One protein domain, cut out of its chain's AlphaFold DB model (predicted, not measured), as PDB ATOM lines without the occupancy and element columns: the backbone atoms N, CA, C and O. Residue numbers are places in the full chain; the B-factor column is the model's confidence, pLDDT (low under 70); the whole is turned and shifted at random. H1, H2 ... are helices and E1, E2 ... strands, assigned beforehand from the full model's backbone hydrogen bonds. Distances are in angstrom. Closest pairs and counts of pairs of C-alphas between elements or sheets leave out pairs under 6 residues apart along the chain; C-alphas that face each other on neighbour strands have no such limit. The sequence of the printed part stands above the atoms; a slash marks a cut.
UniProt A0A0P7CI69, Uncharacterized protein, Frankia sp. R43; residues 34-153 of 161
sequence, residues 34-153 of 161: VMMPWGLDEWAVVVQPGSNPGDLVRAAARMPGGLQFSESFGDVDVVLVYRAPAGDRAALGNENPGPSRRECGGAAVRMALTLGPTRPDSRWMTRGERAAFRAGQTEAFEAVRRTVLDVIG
ATOM      1  N   VAL A  34     222.187 215.947 180.382       87.69
ATOM      2  CA  VAL A  34     223.554 216.108 180.894       87.69
ATOM      3  C   VAL A  34     223.723 217.401 181.676       87.69
ATOM      4  O   VAL A  34     223.239 218.454 181.275       87.69
ATOM      5  N   MET A  35     224.463 217.310 182.782       88.56
ATOM      6  CA  MET A  35     225.005 218.460 183.499       88.56
ATOM      7  C   MET A  35     226.410 218.779 182.983       88.56
ATOM      8  O   MET A  35     227.257 217.882 182.865       88.56
ATOM      9  N   MET A  36     226.666 220.049 182.685       86.06
ATOM     10  CA  MET A  36     227.949 220.507 182.162       86.06
ATOM     11  C   MET A  36     228.274 221.949 182.575       86.06
ATOM     12  O   MET A  36     227.360 222.731 182.838       86.06
ATOM     13  N   PRO A  37     229.562 222.328 182.603       85.38
ATOM     14  CA  PRO A  37     229.958 223.726 182.721       85.38
ATOM     15  C   PRO A  37     229.396 224.558 181.562       85.38
ATOM     16  O   PRO A  37     229.434 224.140 180.404       85.38
ATOM     17  N   TRP A  38     228.879 225.740 181.884       84.19
ATOM     18  CA  TRP A  38     228.280 226.695 180.949       84.19
ATOM     19  C   TRP A  38     229.102 227.985 180.851       84.19
ATOM     20  O   TRP A  38     229.175 228.616 179.800       84.19
ATOM     21  N   GLY A  39     229.771 228.374 181.935       77.81
ATOM     22  CA  GLY A  39     230.705 229.495 182.019       77.81
ATOM     23  C   GLY A  39     231.550 229.390 183.289       77.81
ATOM     24  O   GLY A  39     231.510 228.363 183.956       77.81
ATOM     25  N   LEU A  40     232.286 230.451 183.635       75.19
ATOM     26  CA  LEU A  40     233.204 230.446 184.789       75.19
ATOM     27  C   LEU A  40     232.524 230.070 186.118       75.19
ATOM     28  O   LEU A  40     233.112 229.341 186.904       75.19
ATOM     29  N   ASP A  41     231.290 230.534 186.337       79.62
ATOM     30  CA  ASP A  41     230.493 230.267 187.547       79.62
ATOM     31  C   ASP A  41     229.081 229.756 187.197       79.62
ATOM     32  O   ASP A  41     228.121 229.955 187.950       79.62
ATOM     33  N   GLU A  42     228.921 229.177 186.003       86.00
ATOM     34  CA  GLU A  42     227.616 228.764 185.488       86.00
ATOM     35  C   GLU A  42     227.639 227.303 185.056       86.00
ATOM     36  O   GLU A  42     228.580 226.854 184.399       86.00
ATOM     37  N   TRP A  43     226.557 226.593 185.352       89.75
ATOM     38  CA  TRP A  43     226.319 225.215 184.942       89.75
ATOM     39  C   TRP A  43     225.021 225.130 184.164       89.75
ATOM     40  O   TRP A  43     224.070 225.852 184.453       89.75
ATOM     41  N   ALA A  44     224.968 224.225 183.198       90.69
ATOM     42  CA  ALA A  44     223.773 223.972 182.424       90.69
ATOM     43  C   ALA A  44     223.372 222.507 182.513       90.69
ATOM     44  O   ALA A  44     224.202 221.609 182.352       90.69
ATOM     45  N   VAL A  45     222.075 222.286 182.714       92.50
ATOM     46  CA  VAL A  45     221.431 221.008 182.432       92.50
ATOM     47  C   VAL A  45     220.833 221.107 181.033       92.50
ATOM     48  O   VAL A  45     219.914 221.894 180.810       92.50
ATOM     49  N   VAL A  46     221.363 220.329 180.094       90.31
ATOM     50  CA  VAL A  46     220.811 220.185 178.740       90.31
ATOM     51  C   VAL A  46     219.932 218.942 178.729       90.31
ATOM     52  O   VAL A  46     220.396 217.873 179.117       90.31
ATOM     53  N   VAL A  47     218.682 219.082 178.298       90.62
ATOM     54  CA  VAL A  47     217.666 218.027 178.257       90.62
ATOM     55  C   VAL A  47     217.182 217.867 176.821       90.62
ATOM     56  O   VAL A  47     216.576 218.780 176.258       90.62
ATOM     57  N   GLN A  48     217.436 216.705 176.228       88.19
ATOM     58  CA  GLN A  48     216.975 216.369 174.885       88.19
ATOM     59  C   GLN A  48     215.537 215.831 174.902       88.19
ATOM     60  O   GLN A  48     215.107 215.213 175.888       88.19
ATOM     61  N   PRO A  49     214.797 215.979 173.791       83.81
ATOM     62  CA  PRO A  49     213.551 215.260 173.567       83.81
ATOM     63  C   PRO A  49     213.718 213.756 173.795       83.81
ATOM     64  O   PRO A  49     214.697 213.159 173.353       83.81
ATOM     65  N   GLY A  50     212.751 213.142 174.475       83.62
ATOM     66  CA  GLY A  50     212.800 211.716 174.821       83.62
ATOM     67  C   GLY A  50     213.525 211.398 176.133       83.62
ATOM     68  O   GLY A  50     213.547 210.235 176.527       83.62
ATOM     69  N   SER A  51     214.054 212.405 176.839       85.44
ATOM     70  CA  SER A  51     214.584 212.233 178.199       85.44
ATOM     71  C   SER A  51     213.527 211.682 179.150       85.44
ATOM     72  O   SER A  51     212.389 212.156 179.175       85.44
ATOM     73  N   ASN A  52     213.918 210.717 179.983       87.38
ATOM     74  CA  ASN A  52     213.068 210.194 181.049       87.38
ATOM     75  C   ASN A  52     213.438 210.820 182.415       87.38
ATOM     76  O   ASN A  52     214.510 211.415 182.565       87.38
ATOM     77  N   PRO A  53     212.588 210.684 183.451       87.69
ATOM     78  CA  PRO A  53     212.873 211.242 184.776       87.69
ATOM     79  C   PRO A  53     214.194 210.754 185.397       87.69
ATOM     80  O   PRO A  53     214.837 211.500 186.131       87.69
ATOM     81  N   GLY A  54     214.629 209.528 185.090       88.44
ATOM     82  CA  GLY A  54     215.905 208.986 185.560       88.44
ATOM     83  C   GLY A  54     217.116 209.716 184.975       88.44
ATOM     84  O   GLY A  54     218.101 209.924 185.685       88.44
ATOM     85  N   ASP A  55     217.038 210.169 183.721       88.12
ATOM     86  CA  ASP A  55     218.085 210.988 183.096       88.12
ATOM     87  C   ASP A  55     218.234 212.332 183.805       88.12
ATOM     88  O   ASP A  55     219.351 212.753 184.111       88.12
ATOM     89  N   LEU A  56     217.106 212.961 184.151       88.50
ATOM     90  CA  LEU A  56     217.095 214.215 184.902       88.50
ATOM     91  C   LEU A  56     217.689 214.040 186.298       88.50
ATOM     92  O   LEU A  56     218.518 214.847 186.710       88.50
ATOM     93  N   VAL A  57     217.323 212.969 187.012       89.69
ATOM     94  CA  VAL A  57     217.882 212.672 188.340       89.69
ATOM     95  C   VAL A  57     219.389 212.432 188.257       89.69
ATOM     96  O   VAL A  57     220.131 212.957 189.082       89.69
ATOM     97  N   ARG A  58     219.874 211.698 187.248       88.19
ATOM     98  CA  ARG A  58     221.316 211.475 187.046       88.19
ATOM     99  C   ARG A  58     222.070 212.757 186.703       88.19
ATOM    100  O   ARG A  58     223.177 212.955 187.201       88.19
ATOM    101  N   ALA A  59     221.492 213.622 185.872       88.19
ATOM    102  CA  ALA A  59     222.073 214.925 185.568       88.19
ATOM    103  C   ALA A  59     222.104 215.820 186.820       88.19
ATOM    104  O   ALA A  59     223.146 216.385 187.143       88.19
ATOM    105  N   ALA A  60     221.003 215.876 187.574       85.44
ATOM    106  CA  ALA A  60     220.892 216.640 188.815       85.44
ATOM    107  C   ALA A  60     221.808 216.108 189.929       85.44
ATOM    108  O   ALA A  60     222.356 216.896 190.687       85.44
ATOM    109  N   ALA A  61     222.061 214.800 190.004       87.31
ATOM    110  CA  ALA A  61     223.006 214.224 190.964       87.31
ATOM    111  C   ALA A  61     224.458 214.691 190.740       87.31
ATOM    112  O   ALA A  61     225.277 214.618 191.652       87.31
ATOM    113  N   ARG A  62     224.785 215.174 189.534       84.81
ATOM    114  CA  ARG A  62     226.080 215.795 189.207       84.81
ATOM    115  C   ARG A  62     226.081 217.311 189.413       84.81
ATOM    116  O   ARG A  62     227.093 217.950 189.134       84.81
ATOM    117  N   MET A  63     224.960 217.894 189.839       84.12
ATOM    118  CA  MET A  63     224.838 219.325 190.087       84.12
ATOM    119  C   MET A  63     225.631 219.700 191.338       84.12
ATOM    120  O   MET A  63     225.395 219.124 192.403       84.12
ATOM    121  N   PRO A  64     226.545 220.676 191.244       83.25
ATOM    122  CA  PRO A  64     227.165 221.228 192.433       83.25
ATOM    123  C   PRO A  64     226.132 221.801 193.411       83.25
ATOM    124  O   PRO A  64     225.101 222.343 193.010       83.25
ATOM    125  N   GLY A  65     226.405 221.684 194.710       82.94
ATOM    126  CA  GLY A  65     225.521 222.222 195.742       82.94
ATOM    127  C   GLY A  65     225.442 223.751 195.702       82.94
ATOM    128  O   GLY A  65     226.394 224.425 195.316       82.94
ATOM    129  N   GLY A  66     224.302 224.303 196.123       83.44
ATOM    130  CA  GLY A  66     224.129 225.749 196.301       83.44
ATOM    131  C   GLY A  66     223.876 226.551 195.020       83.44
ATOM    132  O   GLY A  66     223.729 227.768 195.101       83.44
ATOM    133  N   LEU A  67     223.782 225.907 193.851       87.06
ATOM    134  CA  LEU A  67     223.453 226.607 192.612       87.06
ATOM    135  C   LEU A  67     221.999 227.095 192.597       87.06
ATOM    136  O   LEU A  67     221.080 226.400 193.026       87.06
ATOM    137  N   GLN A  68     221.791 228.284 192.040       90.06
ATOM    138  CA  GLN A  68     220.481 228.895 191.851       90.06
ATOM    139  C   GLN A  68     220.139 228.936 190.370       90.06
ATOM    140  O   GLN A  68     220.995 229.225 189.534       90.06
ATOM    141  N   PHE A  69     218.882 228.660 190.040       91.94
ATOM    142  CA  PHE A  69     218.398 228.825 188.676       91.94
ATOM    143  C   PHE A  69     218.562 230.283 188.229       91.94
ATOM    144  O   PHE A  69     218.235 231.205 188.973       91.94
ATOM    145  N   SER A  70     219.060 230.476 187.010       91.44
ATOM    146  CA  SER A  70     219.284 231.794 186.423       91.44
ATOM    147  C   SER A  70     218.421 232.039 185.196       91.44
ATOM    148  O   SER A  70     217.843 233.114 185.079       91.44
ATOM    149  N   GLU A  71     218.414 231.111 184.243       92.44
ATOM    150  CA  GLU A  71     217.797 231.316 182.932       92.44
ATOM    151  C   GLU A  71     217.514 229.971 182.263       92.44
ATOM    152  O   GLU A  71     218.140 228.958 182.580       92.44
ATOM    153  N   SER A  72     216.576 229.959 181.321       91.31
ATOM    154  CA  SER A  72     216.261 228.791 180.507       91.31
ATOM    155  C   SER A  72     216.185 229.142 179.028       91.31
ATOM    156  O   SER A  72     215.602 230.164 178.670       91.31
ATOM    157  N   PHE A  73     216.666 228.237 178.183       86.44
ATOM    158  CA  PHE A  73     216.516 228.284 176.732       86.44
ATOM    159  C   PHE A  73     215.728 227.064 176.258       86.44
ATOM    160  O   PHE A  73     215.818 225.992 176.858       86.44
ATOM    161  N   GLY A  74     214.963 227.220 175.180       81.31
ATOM    162  CA  GLY A  74     214.167 226.135 174.621       81.31
ATOM    163  C   GLY A  74     213.891 226.330 173.138       81.31
ATOM    164  O   GLY A  74     213.398 227.382 172.736       81.31
ATOM    165  N   ASP A  75     214.199 225.300 172.356       75.81
ATOM    166  CA  ASP A  75     213.698 225.092 170.993       75.81
ATOM    167  C   ASP A  75     213.454 223.586 170.816       75.81
ATOM    168  O   ASP A  75     212.437 223.072 171.280       75.81
ATOM    169  N   VAL A  76     214.430 222.851 170.274       76.88
ATOM    170  CA  VAL A  76     214.411 221.380 170.246       76.88
ATOM    171  C   VAL A  76     214.832 220.793 171.595       76.88
ATOM    172  O   VAL A  76     214.170 219.896 172.101       76.88
ATOM    173  N   ASP A  77     215.905 221.307 172.198       84.12
ATOM    174  CA  ASP A  77     216.363 220.904 173.534       84.12
ATOM    175  C   ASP A  77     215.963 221.960 174.568       84.12
ATOM    176  O   ASP A  77     215.859 223.148 174.248       84.12
ATOM    177  N   VAL A  78     215.791 221.539 175.821       89.62
ATOM    178  CA  VAL A  78     215.619 222.448 176.959       89.62
ATOM    179  C   VAL A  78     216.958 222.598 177.667       89.62
ATOM    180  O   VAL A  78     217.554 221.612 178.094       89.62
ATOM    181  N   VAL A  79     217.431 223.832 177.817       90.25
ATOM    182  CA  VAL A  79     218.662 224.146 178.547       90.25
ATOM    183  C   VAL A  79     218.313 224.975 179.772       90.25
ATOM    184  O   VAL A  79     217.767 226.066 179.645       90.25
ATOM    185  N   LEU A  80     218.645 224.473 180.959       92.88
ATOM    186  CA  LEU A  80     218.451 225.162 182.234       92.88
ATOM    187  C   LEU A  80     219.808 225.602 182.776       92.88
ATOM    188  O   LEU A  80     220.661 224.759 183.043       92.88
ATOM    189  N   VAL A  81     220.002 226.907 182.945       91.69
ATOM    190  CA  VAL A  81     221.248 227.502 183.430       91.69
ATOM    191  C   VAL A  81     221.129 227.835 184.909       91.69
ATOM    192  O   VAL A  81     220.172 228.473 185.352       91.69
ATOM    193  N   TYR A  82     222.151 227.446 185.657       92.06
ATOM    194  CA  TYR A  82     222.286 227.651 187.086       92.06
ATOM    195  C   TYR A  82     223.584 228.398 187.389       92.06
ATOM    196  O   TYR A  82     224.607 228.165 186.745       92.06
ATOM    197  N   ARG A  83     223.554 229.286 188.381       89.88
ATOM    198  CA  ARG A  83     224.697 230.092 188.822       89.88
ATOM    199  C   ARG A  83     224.946 229.896 190.304       89.88
ATOM    200  O   ARG A  83     224.002 229.759 191.081       89.88
ATOM    201  N   ALA A  84     226.209 229.935 190.703       82.88
ATOM    202  CA  ALA A  84     226.541 230.038 192.115       82.88
ATOM    203  C   ALA A  84     226.150 231.431 192.653       82.88
ATOM    204  O   ALA A  84     226.350 232.431 191.953       82.88
ATOM    205  N   PRO A  85     225.610 231.537 193.881       77.62
ATOM    206  CA  PRO A  85     225.431 232.824 194.536       77.62
ATOM    207  C   PRO A  85     226.766 233.565 194.670       77.62
ATOM    208  O   PRO A  85     227.828 232.967 194.864       77.62
ATOM    209  N   ALA A  86     226.712 234.893 194.570       67.94
ATOM    210  CA  ALA A  86     227.895 235.734 194.699       67.94
ATOM    211  C   ALA A  86     228.557 235.519 196.075       67.94
ATOM    212  O   ALA A  86     227.972 235.859 197.099       67.94
ATOM    213  N   GLY A  87     229.775 234.965 196.085       61.03
ATOM    214  CA  GLY A  87     230.565 234.726 197.302       61.03
ATOM    215  C   GLY A  87     231.030 233.280 197.509       61.03
ATOM    216  O   GLY A  87     232.046 233.084 198.164       61.03
ATOM    217  N   ASP A  88     230.388 232.289 196.878       60.41
ATOM    218  CA  ASP A  88     230.648 230.849 197.118       60.41
ATOM    219  C   ASP A  88     231.598 230.179 196.103       60.41
ATOM    220  O   ASP A  88     231.704 228.956 196.017       60.41
ATOM    221  N   ARG A  89     232.363 230.981 195.351       56.91
ATOM    222  CA  ARG A  89     233.277 230.506 194.290       56.91
ATOM    223  C   ARG A  89     234.311 229.474 194.759       56.91
ATOM    224  O   ARG A  89     234.745 228.642 193.971       56.91
ATOM    225  N   ALA A  90     234.709 229.522 196.031       52.25
ATOM    226  CA  ALA A  90     235.731 228.640 196.596       52.25
ATOM    227  C   ALA A  90     235.235 227.203 196.861       52.25
ATOM    228  O   ALA A  90     236.048 226.285 196.907       52.25
ATOM    229  N   ALA A  91     233.922 226.992 197.008       53.38
ATOM    230  CA  ALA A  91     233.345 225.681 197.326       53.38
ATOM    231  C   ALA A  91     233.165 224.771 196.095       53.38
ATOM    232  O   ALA A  91     232.907 223.579 196.238       53.38
ATOM    233  N   LEU A  92     233.311 225.323 194.887       59.44
ATOM    234  CA  LEU A  92     232.980 224.648 193.628       59.44
ATOM    235  C   LEU A  92     234.159 223.905 192.980       59.44
ATOM    236  O   LEU A  92     234.000 223.357 191.895       59.44
ATOM    237  N   GLY A  93     235.310 223.835 193.665       52.22
ATOM    238  CA  GLY A  93     236.422 222.958 193.290       52.22
ATOM    239  C   GLY A  93     237.015 223.282 191.919       52.22
ATOM    240  O   GLY A  93     236.960 222.462 191.009       52.22
ATOM    241  N   ASN A  94     237.593 224.474 191.762       49.69
ATOM    242  CA  ASN A  94     238.362 224.824 190.567       49.69
ATOM    243  C   ASN A  94     239.830 224.387 190.727       49.69
ATOM    244  O   ASN A  94     240.704 225.201 191.020       49.69
ATOM    245  N   GLU A  95     240.107 223.096 190.542       45.59
ATOM    246  CA  GLU A  95     241.452 222.632 190.184       45.59
ATOM    247  C   GLU A  95     241.576 222.683 188.662       45.59
ATOM    248  O   GLU A  95     241.344 221.686 187.996       45.59
ATOM    249  N   ASN A  96     241.867 223.871 188.133       51.09
ATOM    250  CA  ASN A  96     241.921 224.235 186.715       51.09
ATOM    251  C   ASN A  96     242.823 223.288 185.879       51.09
ATOM    252  O   ASN A  96     244.044 223.498 185.845       51.09
ATOM    253  N   PRO A  97     242.291 222.276 185.158       46.06
ATOM    254  CA  PRO A  97     242.984 221.704 184.016       46.06
ATOM    255  C   PRO A  97     242.666 222.625 182.818       46.06
ATOM    256  O   PRO A  97     241.785 223.474 182.891       46.06
ATOM    257  N   GLY A  98     243.356 222.519 181.684       51.06
ATOM    258  CA  GLY A  98     242.941 223.276 180.486       51.06
ATOM    259  C   GLY A  98     241.460 223.039 180.116       51.06
ATOM    260  O   GLY A  98     240.868 222.067 180.594       51.06
ATOM    261  N   PRO A  99     240.861 223.874 179.242       55.78
ATOM    262  CA  PRO A  99     239.425 223.839 178.995       55.78
ATOM    263  C   PRO A  99     238.987 222.440 178.565       55.78
ATOM    264  O   PRO A  99     239.423 221.915 177.533       55.78
ATOM    265  N   SER A 100     238.152 221.803 179.385       64.38
ATOM    266  CA  SER A 100     237.665 220.459 179.089       64.38
ATOM    267  C   SER A 100     236.774 220.482 177.836       64.38
ATOM    268  O   SER A 100     236.143 221.492 177.520       64.38
ATOM    269  N   ARG A 101     236.655 219.357 177.107       64.19
ATOM    270  CA  ARG A 101     235.730 219.265 175.948       64.19
ATOM    271  C   ARG A 101     234.304 219.706 176.302       64.19
ATOM    272  O   ARG A 101     233.617 220.282 175.464       64.19
ATOM    273  N   ARG A 102     233.881 219.470 177.550       64.38
ATOM    274  CA  ARG A 102     232.572 219.875 178.076       64.38
ATOM    275  C   ARG A 102     232.459 221.390 178.250       64.38
ATOM    276  O   ARG A 102     231.434 221.940 177.875       64.38
ATOM    277  N   GLU A 103     233.492 222.069 178.742       69.38
ATOM    278  CA  GLU A 103     233.508 223.540 178.832       69.38
ATOM    279  C   GLU A 103     233.468 224.197 177.453       69.38
ATOM    280  O   GLU A 103     232.662 225.099 177.219       69.38
ATOM    281  N   CYS A 104     234.278 223.701 176.511       71.12
ATOM    282  CA  CYS A 104     234.239 224.154 175.119       71.12
ATOM    283  C   CYS A 104     232.857 223.924 174.494       71.12
ATOM    284  O   CYS A 104     232.333 224.800 173.805       71.12
ATOM    285  N   GLY A 105     232.246 222.768 174.772       75.88
ATOM    286  CA  GLY A 105     230.877 222.469 174.370       75.88
ATOM    287  C   GLY A 105     229.874 223.474 174.937       75.88
ATOM    288  O   GLY A 105     229.063 223.998 174.184       75.88
ATOM    289  N   GLY A 106     229.960 223.813 176.227       76.56
ATOM    290  CA  GLY A 106     229.030 224.740 176.883       76.56
ATOM    291  C   GLY A 106     229.102 226.148 176.302       76.56
ATOM    292  O   GLY A 106     228.076 226.747 175.982       76.56
ATOM    293  N   ALA A 107     230.319 226.643 176.064       79.38
ATOM    294  CA  ALA A 107     230.529 227.917 175.382       79.38
ATOM    295  C   ALA A 107     229.959 227.908 173.952       79.38
ATOM    296  O   ALA A 107     229.323 228.879 173.539       79.38
ATOM    297  N   ALA A 108     230.136 226.809 173.210       77.44
ATOM    298  CA  ALA A 108     229.592 226.658 171.863       77.44
ATOM    299  C   ALA A 108     228.053 226.619 171.850       77.44
ATOM    300  O   ALA A 108     227.449 227.320 171.035       77.44
ATOM    301  N   VAL A 109     227.407 225.878 172.765       76.88
ATOM    302  CA  VAL A 109     225.935 225.891 172.887       76.88
ATOM    303  C   VAL A 109     225.453 227.301 173.230       76.88
ATOM    304  O   VAL A 109     224.550 227.807 172.568       76.88
ATOM    305  N   ARG A 110     226.064 227.978 174.214       81.44
ATOM    306  CA  ARG A 110     225.679 229.353 174.582       81.44
ATOM    307  C   ARG A 110     225.769 230.299 173.384       81.44
ATOM    308  O   ARG A 110     224.847 231.080 173.148       81.44
ATOM    309  N   MET A 111     226.858 230.230 172.618       79.75
ATOM    310  CA  MET A 111     227.014 231.033 171.405       79.75
ATOM    311  C   MET A 111     225.916 230.739 170.384       79.75
ATOM    312  O   MET A 111     225.316 231.678 169.868       79.75
ATOM    313  N   ALA A 112     225.607 229.466 170.134       77.19
ATOM    314  CA  ALA A 112     224.547 229.076 169.208       77.19
ATOM    315  C   ALA A 112     223.163 229.579 169.658       77.19
ATOM    316  O   ALA A 112     222.403 230.066 168.833       77.19
ATOM    317  N   LEU A 113     222.862 229.536 170.960       75.88
ATOM    318  CA  LEU A 113     221.611 230.066 171.524       75.88
ATOM    319  C   LEU A 113     221.517 231.594 171.435       75.88
ATOM    320  O   LEU A 113     220.429 232.145 171.292       75.88
ATOM    321  N   THR A 114     222.655 232.283 171.515       77.50
ATOM    322  CA  THR A 114     222.720 233.746 171.380       77.50
ATOM    323  C   THR A 114     222.566 234.175 169.917       77.50
ATOM    324  O   THR A 114     221.974 235.213 169.613       77.50
ATOM    325  N   LEU A 115     223.085 233.364 168.995       71.31
ATOM    326  CA  LEU A 115     222.926 233.516 167.555       71.31
ATOM    327  C   LEU A 115     221.539 232.999 167.149       71.31
ATOM    328  O   LEU A 115     221.402 231.902 166.628       71.31
ATOM    329  N   GLY A 116     220.485 233.774 167.399       65.25
ATOM    330  CA  GLY A 116     219.145 233.433 166.913       65.25
ATOM    331  C   GLY A 116     219.068 233.363 165.373       65.25
ATOM    332  O   GLY A 116     219.949 233.889 164.681       65.25
ATOM    333  N   PRO A 117     218.006 232.760 164.804       66.50
ATOM    334  CA  PRO A 117     217.804 232.717 163.357       66.50
ATOM    335  C   PRO A 117     217.812 234.134 162.776       66.50
ATOM    336  O   PRO A 117     217.021 234.996 163.178       66.50
ATOM    337  N   THR A 118     218.725 234.400 161.839       71.69
ATOM    338  CA  THR A 118     218.869 235.747 161.284       71.69
ATOM    339  C   THR A 118     217.777 235.998 160.252       71.69
ATOM    340  O   THR A 118     217.483 235.162 159.396       71.69
ATOM    341  N   ARG A 119     217.138 237.169 160.316       66.94
ATOM    342  CA  ARG A 119     216.205 237.576 159.264       66.94
ATOM    343  C   ARG A 119     217.000 238.072 158.058       66.94
ATOM    344  O   ARG A 119     217.920 238.867 158.235       66.94
ATOM    345  N   PRO A 120     216.651 237.650 156.833       68.50
ATOM    346  CA  PRO A 120     217.208 238.287 155.655       68.50
ATOM    347  C   PRO A 120     216.622 239.704 155.551       68.50
ATOM    348  O   PRO A 120     215.438 239.864 155.261       68.50
ATOM    349  N   ASP A 121     217.444 240.730 155.783       65.44
ATOM    350  CA  ASP A 121     217.053 242.153 155.715       65.44
ATOM    351  C   ASP A 121     216.939 242.699 154.275       65.44
ATOM    352  O   ASP A 121     216.876 243.903 154.012       65.44
ATOM    353  N   SER A 122     216.893 241.816 153.287       64.94
ATOM    354  CA  SER A 122     216.944 242.170 151.878       64.94
ATOM    355  C   SER A 122     215.554 242.287 151.254       64.94
ATOM    356  O   SER A 122     214.915 241.302 150.884       64.94
ATOM    357  N   ARG A 123     215.124 243.534 151.004       77.69
ATOM    358  CA  ARG A 123     213.912 243.861 150.217       77.69
ATOM    359  C   ARG A 123     213.898 243.285 148.790       77.69
ATOM    360  O   ARG A 123     212.864 243.320 148.134       77.69
ATOM    361  N   TRP A 124     215.042 242.809 148.304       77.00
ATOM    362  CA  TRP A 124     215.228 242.250 146.967       77.00
ATOM    363  C   TRP A 124     214.997 240.733 146.887       77.00
ATOM    364  O   TRP A 124     214.950 240.207 145.783       77.00
ATOM    365  N   MET A 125     214.811 240.027 148.013       87.38
ATOM    366  CA  MET A 125     214.535 238.586 147.984       87.38
ATOM    367  C   MET A 125     213.058 238.278 147.718       87.38
ATOM    368  O   MET A 125     212.138 238.720 148.423       87.38
ATOM    369  N   THR A 126     212.833 237.402 146.747       88.00
ATOM    370  CA  THR A 126     211.528 236.807 146.468       88.00
ATOM    371  C   THR A 126     211.029 235.974 147.655       88.00
ATOM    372  O   THR A 126     211.757 235.632 148.593       88.00
ATOM    373  N   ARG A 127     209.735 235.630 147.647       85.12
ATOM    374  CA  ARG A 127     209.146 234.759 148.678       85.12
ATOM    375  C   ARG A 127     209.797 233.367 148.697       85.12
ATOM    376  O   ARG A 127     209.969 232.818 149.782       85.12
ATOM    377  N   GLY A 128     210.154 232.833 147.525       86.50
ATOM    378  CA  GLY A 128     210.821 231.536 147.378       86.50
ATOM    379  C   GLY A 128     212.234 231.549 147.955       86.50
ATOM    380  O   GLY A 128     212.558 230.712 148.790       86.50
ATOM    381  N   GLU A 129     213.035 232.563 147.623       87.50
ATOM    382  CA  GLU A 129     214.390 232.720 148.169       87.50
ATOM    383  C   GLU A 129     214.376 232.898 149.693       87.50
ATOM    384  O   GLU A 129     215.191 232.309 150.396       87.50
ATOM    385  N   ARG A 130     213.404 233.642 150.243       85.56
ATOM    386  CA  ARG A 130     213.232 233.763 151.704       85.56
ATOM    387  C   ARG A 130     212.829 232.451 152.379       85.56
ATOM    388  O   ARG A 130     213.074 232.285 153.572       85.56
ATOM    389  N   ALA A 131     212.146 231.550 151.676       86.06
ATOM    390  CA  ALA A 131     211.834 230.220 152.196       86.06
ATOM    391  C   ALA A 131     213.073 229.315 152.158       86.06
ATOM    392  O   ALA A 131     213.401 228.717 153.177       86.06
ATOM    393  N   ALA A 132     213.800 229.302 151.037       87.06
ATOM    394  CA  ALA A 132     215.042 228.546 150.884       87.06
ATOM    395  C   ALA A 132     216.117 228.980 151.894       87.06
ATOM    396  O   ALA A 132     216.746 228.137 152.522       87.06
ATOM    397  N   PHE A 133     216.268 230.285 152.129       84.31
ATOM    398  CA  PHE A 133     217.195 230.809 153.133       84.31
ATOM    399  C   PHE A 133     216.842 230.351 154.553       84.31
ATOM    400  O   PHE A 133     217.721 229.930 155.295       84.31
ATOM    401  N   ARG A 134     215.555 230.378 154.927       82.88
ATOM    402  CA  ARG A 134     215.105 229.876 156.236       82.88
ATOM    403  C   ARG A 134     215.343 228.376 156.382       82.88
ATOM    404  O   ARG A 134     215.829 227.961 157.423       82.88
ATOM    405  N   ALA A 135     215.058 227.595 155.341       85.56
ATOM    406  CA  ALA A 135     215.339 226.163 155.338       85.56
ATOM    407  C   ALA A 135     216.841 225.883 155.521       85.56
ATOM    408  O   ALA A 135     217.210 225.097 156.388       85.56
ATOM    409  N   GLY A 136     217.703 226.600 154.790       84.88
ATOM    410  CA  GLY A 136     219.156 226.479 154.926       84.88
ATOM    411  C   GLY A 136     219.675 226.900 156.304       84.88
ATOM    412  O   GLY A 136     220.599 226.283 156.824       84.88
ATOM    413  N   GLN A 137     219.066 227.906 156.940       82.19
ATOM    414  CA  GLN A 137     219.396 228.245 158.326       82.19
ATOM    415  C   GLN A 137     219.019 227.135 159.295       82.19
ATOM    416  O   GLN A 137     219.837 226.779 160.134       82.19
ATOM    417  N   THR A 138     217.808 226.590 159.185       81.62
ATOM    418  CA  THR A 138     217.363 225.491 160.046       81.62
ATOM    419  C   THR A 138     218.303 224.292 159.934       81.62
ATOM    420  O   THR A 138     218.735 223.774 160.959       81.62
ATOM    421  N   GLU A 139     218.700 223.915 158.718       83.31
ATOM    422  CA  GLU A 139     219.661 222.829 158.488       83.31
ATOM    423  C   GLU A 139     221.050 223.146 159.069       83.31
ATOM    424  O   GLU A 139     221.654 222.308 159.739       83.31
ATOM    425  N   ALA A 140     221.551 224.373 158.886       82.75
ATOM    426  CA  ALA A 140     222.836 224.792 159.443       82.75
ATOM    427  C   ALA A 140     222.836 224.783 160.983       82.75
ATOM    428  O   ALA A 140     223.787 224.298 161.598       82.75
ATOM    429  N   PHE A 141     221.766 225.276 161.615       77.75
ATOM    430  CA  PHE A 141     221.608 225.233 163.071       77.75
ATOM    431  C   PHE A 141     221.491 223.799 163.587       77.75
ATOM    432  O   PHE A 141     222.101 223.465 164.604       77.75
ATOM    433  N   GLU A 142     220.772 222.930 162.878       81.81
ATOM    434  CA  GLU A 142     220.679 221.516 163.230       81.81
ATOM    435  C   GLU A 142     222.047 220.820 163.145       81.81
ATOM    436  O   GLU A 142     222.409 220.058 164.045       81.81
ATOM    437  N   ALA A 143     222.836 221.108 162.108       82.88
ATOM    438  CA  ALA A 143     224.184 220.569 161.961       82.88
ATOM    439  C   ALA A 143     225.091 220.996 163.126       82.88
ATOM    440  O   ALA A 143     225.715 220.143 163.759       82.88
ATOM    441  N   VAL A 144     225.095 222.290 163.474       79.81
ATOM    442  CA  VAL A 144     225.842 222.812 164.631       79.81
ATOM    443  C   VAL A 144     225.381 222.135 165.920       79.81
ATOM    444  O   VAL A 144     226.216 221.656 166.687       79.81
ATOM    445  N   ARG A 145     224.066 222.024 166.145       78.81
ATOM    446  CA  ARG A 145     223.499 221.331 167.310       78.81
ATOM    447  C   ARG A 145     224.022 219.899 167.409       78.81
ATOM    448  O   ARG A 145     224.516 219.512 168.464       78.81
ATOM    449  N   ARG A 146     223.952 219.115 166.327       81.62
ATOM    450  CA  ARG A 146     224.434 217.722 166.310       81.62
ATOM    451  C   ARG A 146     225.921 217.630 166.643       81.62
ATOM    452  O   ARG A 146     226.299 216.785 167.446       81.62
ATOM    453  N   THR A 147     226.745 218.506 166.072       81.38
ATOM    454  CA  THR A 147     228.184 218.551 166.363       81.38
ATOM    455  C   THR A 147     228.462 218.899 167.822       81.38
ATOM    456  O   THR A 147     229.308 218.272 168.450       81.38
ATOM    457  N   VAL A 148     227.756 219.877 168.391       76.50
ATOM    458  CA  VAL A 148     227.984 220.275 169.786       76.50
ATOM    459  C   VAL A 148     227.533 219.186 170.760       76.50
ATOM    460  O   VAL A 148     228.253 218.901 171.715       76.50
ATOM    461  N   LEU A 149     226.392 218.540 170.497       78.25
ATOM    462  CA  LEU A 149     225.897 217.396 171.266       78.25
ATOM    463  C   LEU A 149     226.912 216.237 171.277       78.25
ATOM    464  O   LEU A 149     227.256 215.720 172.342       78.25
ATOM    465  N   ASP A 150     227.473 215.902 170.114       80.31
ATOM    466  CA  ASP A 150     228.530 214.895 169.988       80.31
ATOM    467  C   ASP A 150     229.775 215.255 170.823       80.31
ATOM    468  O   ASP A 150     230.268 214.444 171.609       80.31
ATOM    469  N   VAL A 151     230.226 216.513 170.757       73.31
ATOM    470  CA  VAL A 151     231.388 217.006 171.521       73.31
ATOM    471  C   VAL A 151     231.198 216.878 173.038       73.31
ATOM    472  O   VAL A 151     232.170 216.618 173.754       73.31
ATOM    473  N   ILE A 152     229.968 217.029 173.541       73.12
ATOM    474  CA  ILE A 152     229.648 216.886 174.974       73.12
ATOM    475  C   ILE A 152     229.316 215.442 175.379       73.12
ATOM    476  O   ILE A 152     229.036 215.181 176.554       73.12
ATOM    477  N   GLY A 153     229.404 214.500 174.435       72.19
ATOM    478  CA  GLY A 153     229.164 213.075 174.652       72.19
ATOM    479  C   GLY A 153     227.685 212.711 174.769       72.19
ATOM    480  O   GLY A 153     227.367 211.719 175.420       72.19
TER     481      GLY A 153
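This is residues 34 to 153 of the 161 residues of an uncharacterized protein of Frankia sp. R43 (UniProt A0A0P7CI69). A strongly twisted sheet of four strands has the short helix H1 on one face and H3 across the other; the long helix H4 packs on H3 with residues 141 to 151 and runs on far beyond the sheet. Residues 115 to 126 join H3 to the far end of H4, and little H2 lies near the opposite end of the long axis. The 120 printed residues hold four named helices and four named strands, in the order E1 E2 H1 E3 E4 H2 H3 H4, class mixed. The sheet, order E1 E2 E4 E3, is antiparallel; the whole is loose, with a radius of gyration of the C-alphas of 17.4 A and spans of 56 by 30 by 25 A.

E1, residues 34 to 39, and E2, 42 to 47, form a hairpin, with N 36 and O 44 2.9 A apart. E4, 78 to 83, is the antiparallel neighbour of E2, with N 45 and O 80 at 2.9 A, and forms a hairpin with E3, 68 to 74, with N 73 and O 79 at 2.8 A. H1, 53 to 61, is over E1 at a height of 7.6 A; the closest C-alphas are those of Met 35 and Ala 59, 5.0 A. E2, H1 and E3 make a split strand-helix-strand unit, two strands running the same way with E4 between them, its crossover right-handed. H3, 101 to 114, is on the opposite face, giving three layers, helices on both faces; its height is 8.1 A, and it runs across the strands, at 74 degrees to E1 on the local plane. Trp 38 and Gly 106 have the closest C-alphas of E1 and H3, 4.6 A. H4, 127 to 151, touches H3 with residues 141 to 151 alone, a helical hairpin at a shallow tilt of 21 degrees, opposite ways; the closest C-alphas are those of Gly 105 and Val 148, 5.8 A. H2, 89 to 92, is not on the sheet and touches no helix. In H1, H3 and H4 every O i to N i+4 pair is within hydrogen-bond range; H2 is too short for one.

E1 begins at C-alpha 34 (223.554, 216.108, 180.894). E3 is 18.6 A long and H3 20.0 A. H4 is 36.5 A long, from C-alpha 127 (209.146, 234.759, 148.678) to C-alpha 151 (231.388, 217.006, 171.521).

The C-alphas of Ala 91 and Thr 126, the two farthest apart, are 56.4 A apart. The printed part has no cut, and the link H3 to H4 is long. The pLDDT is under 70 in residues 86 to 103, 116 to 117 and 119 to 122.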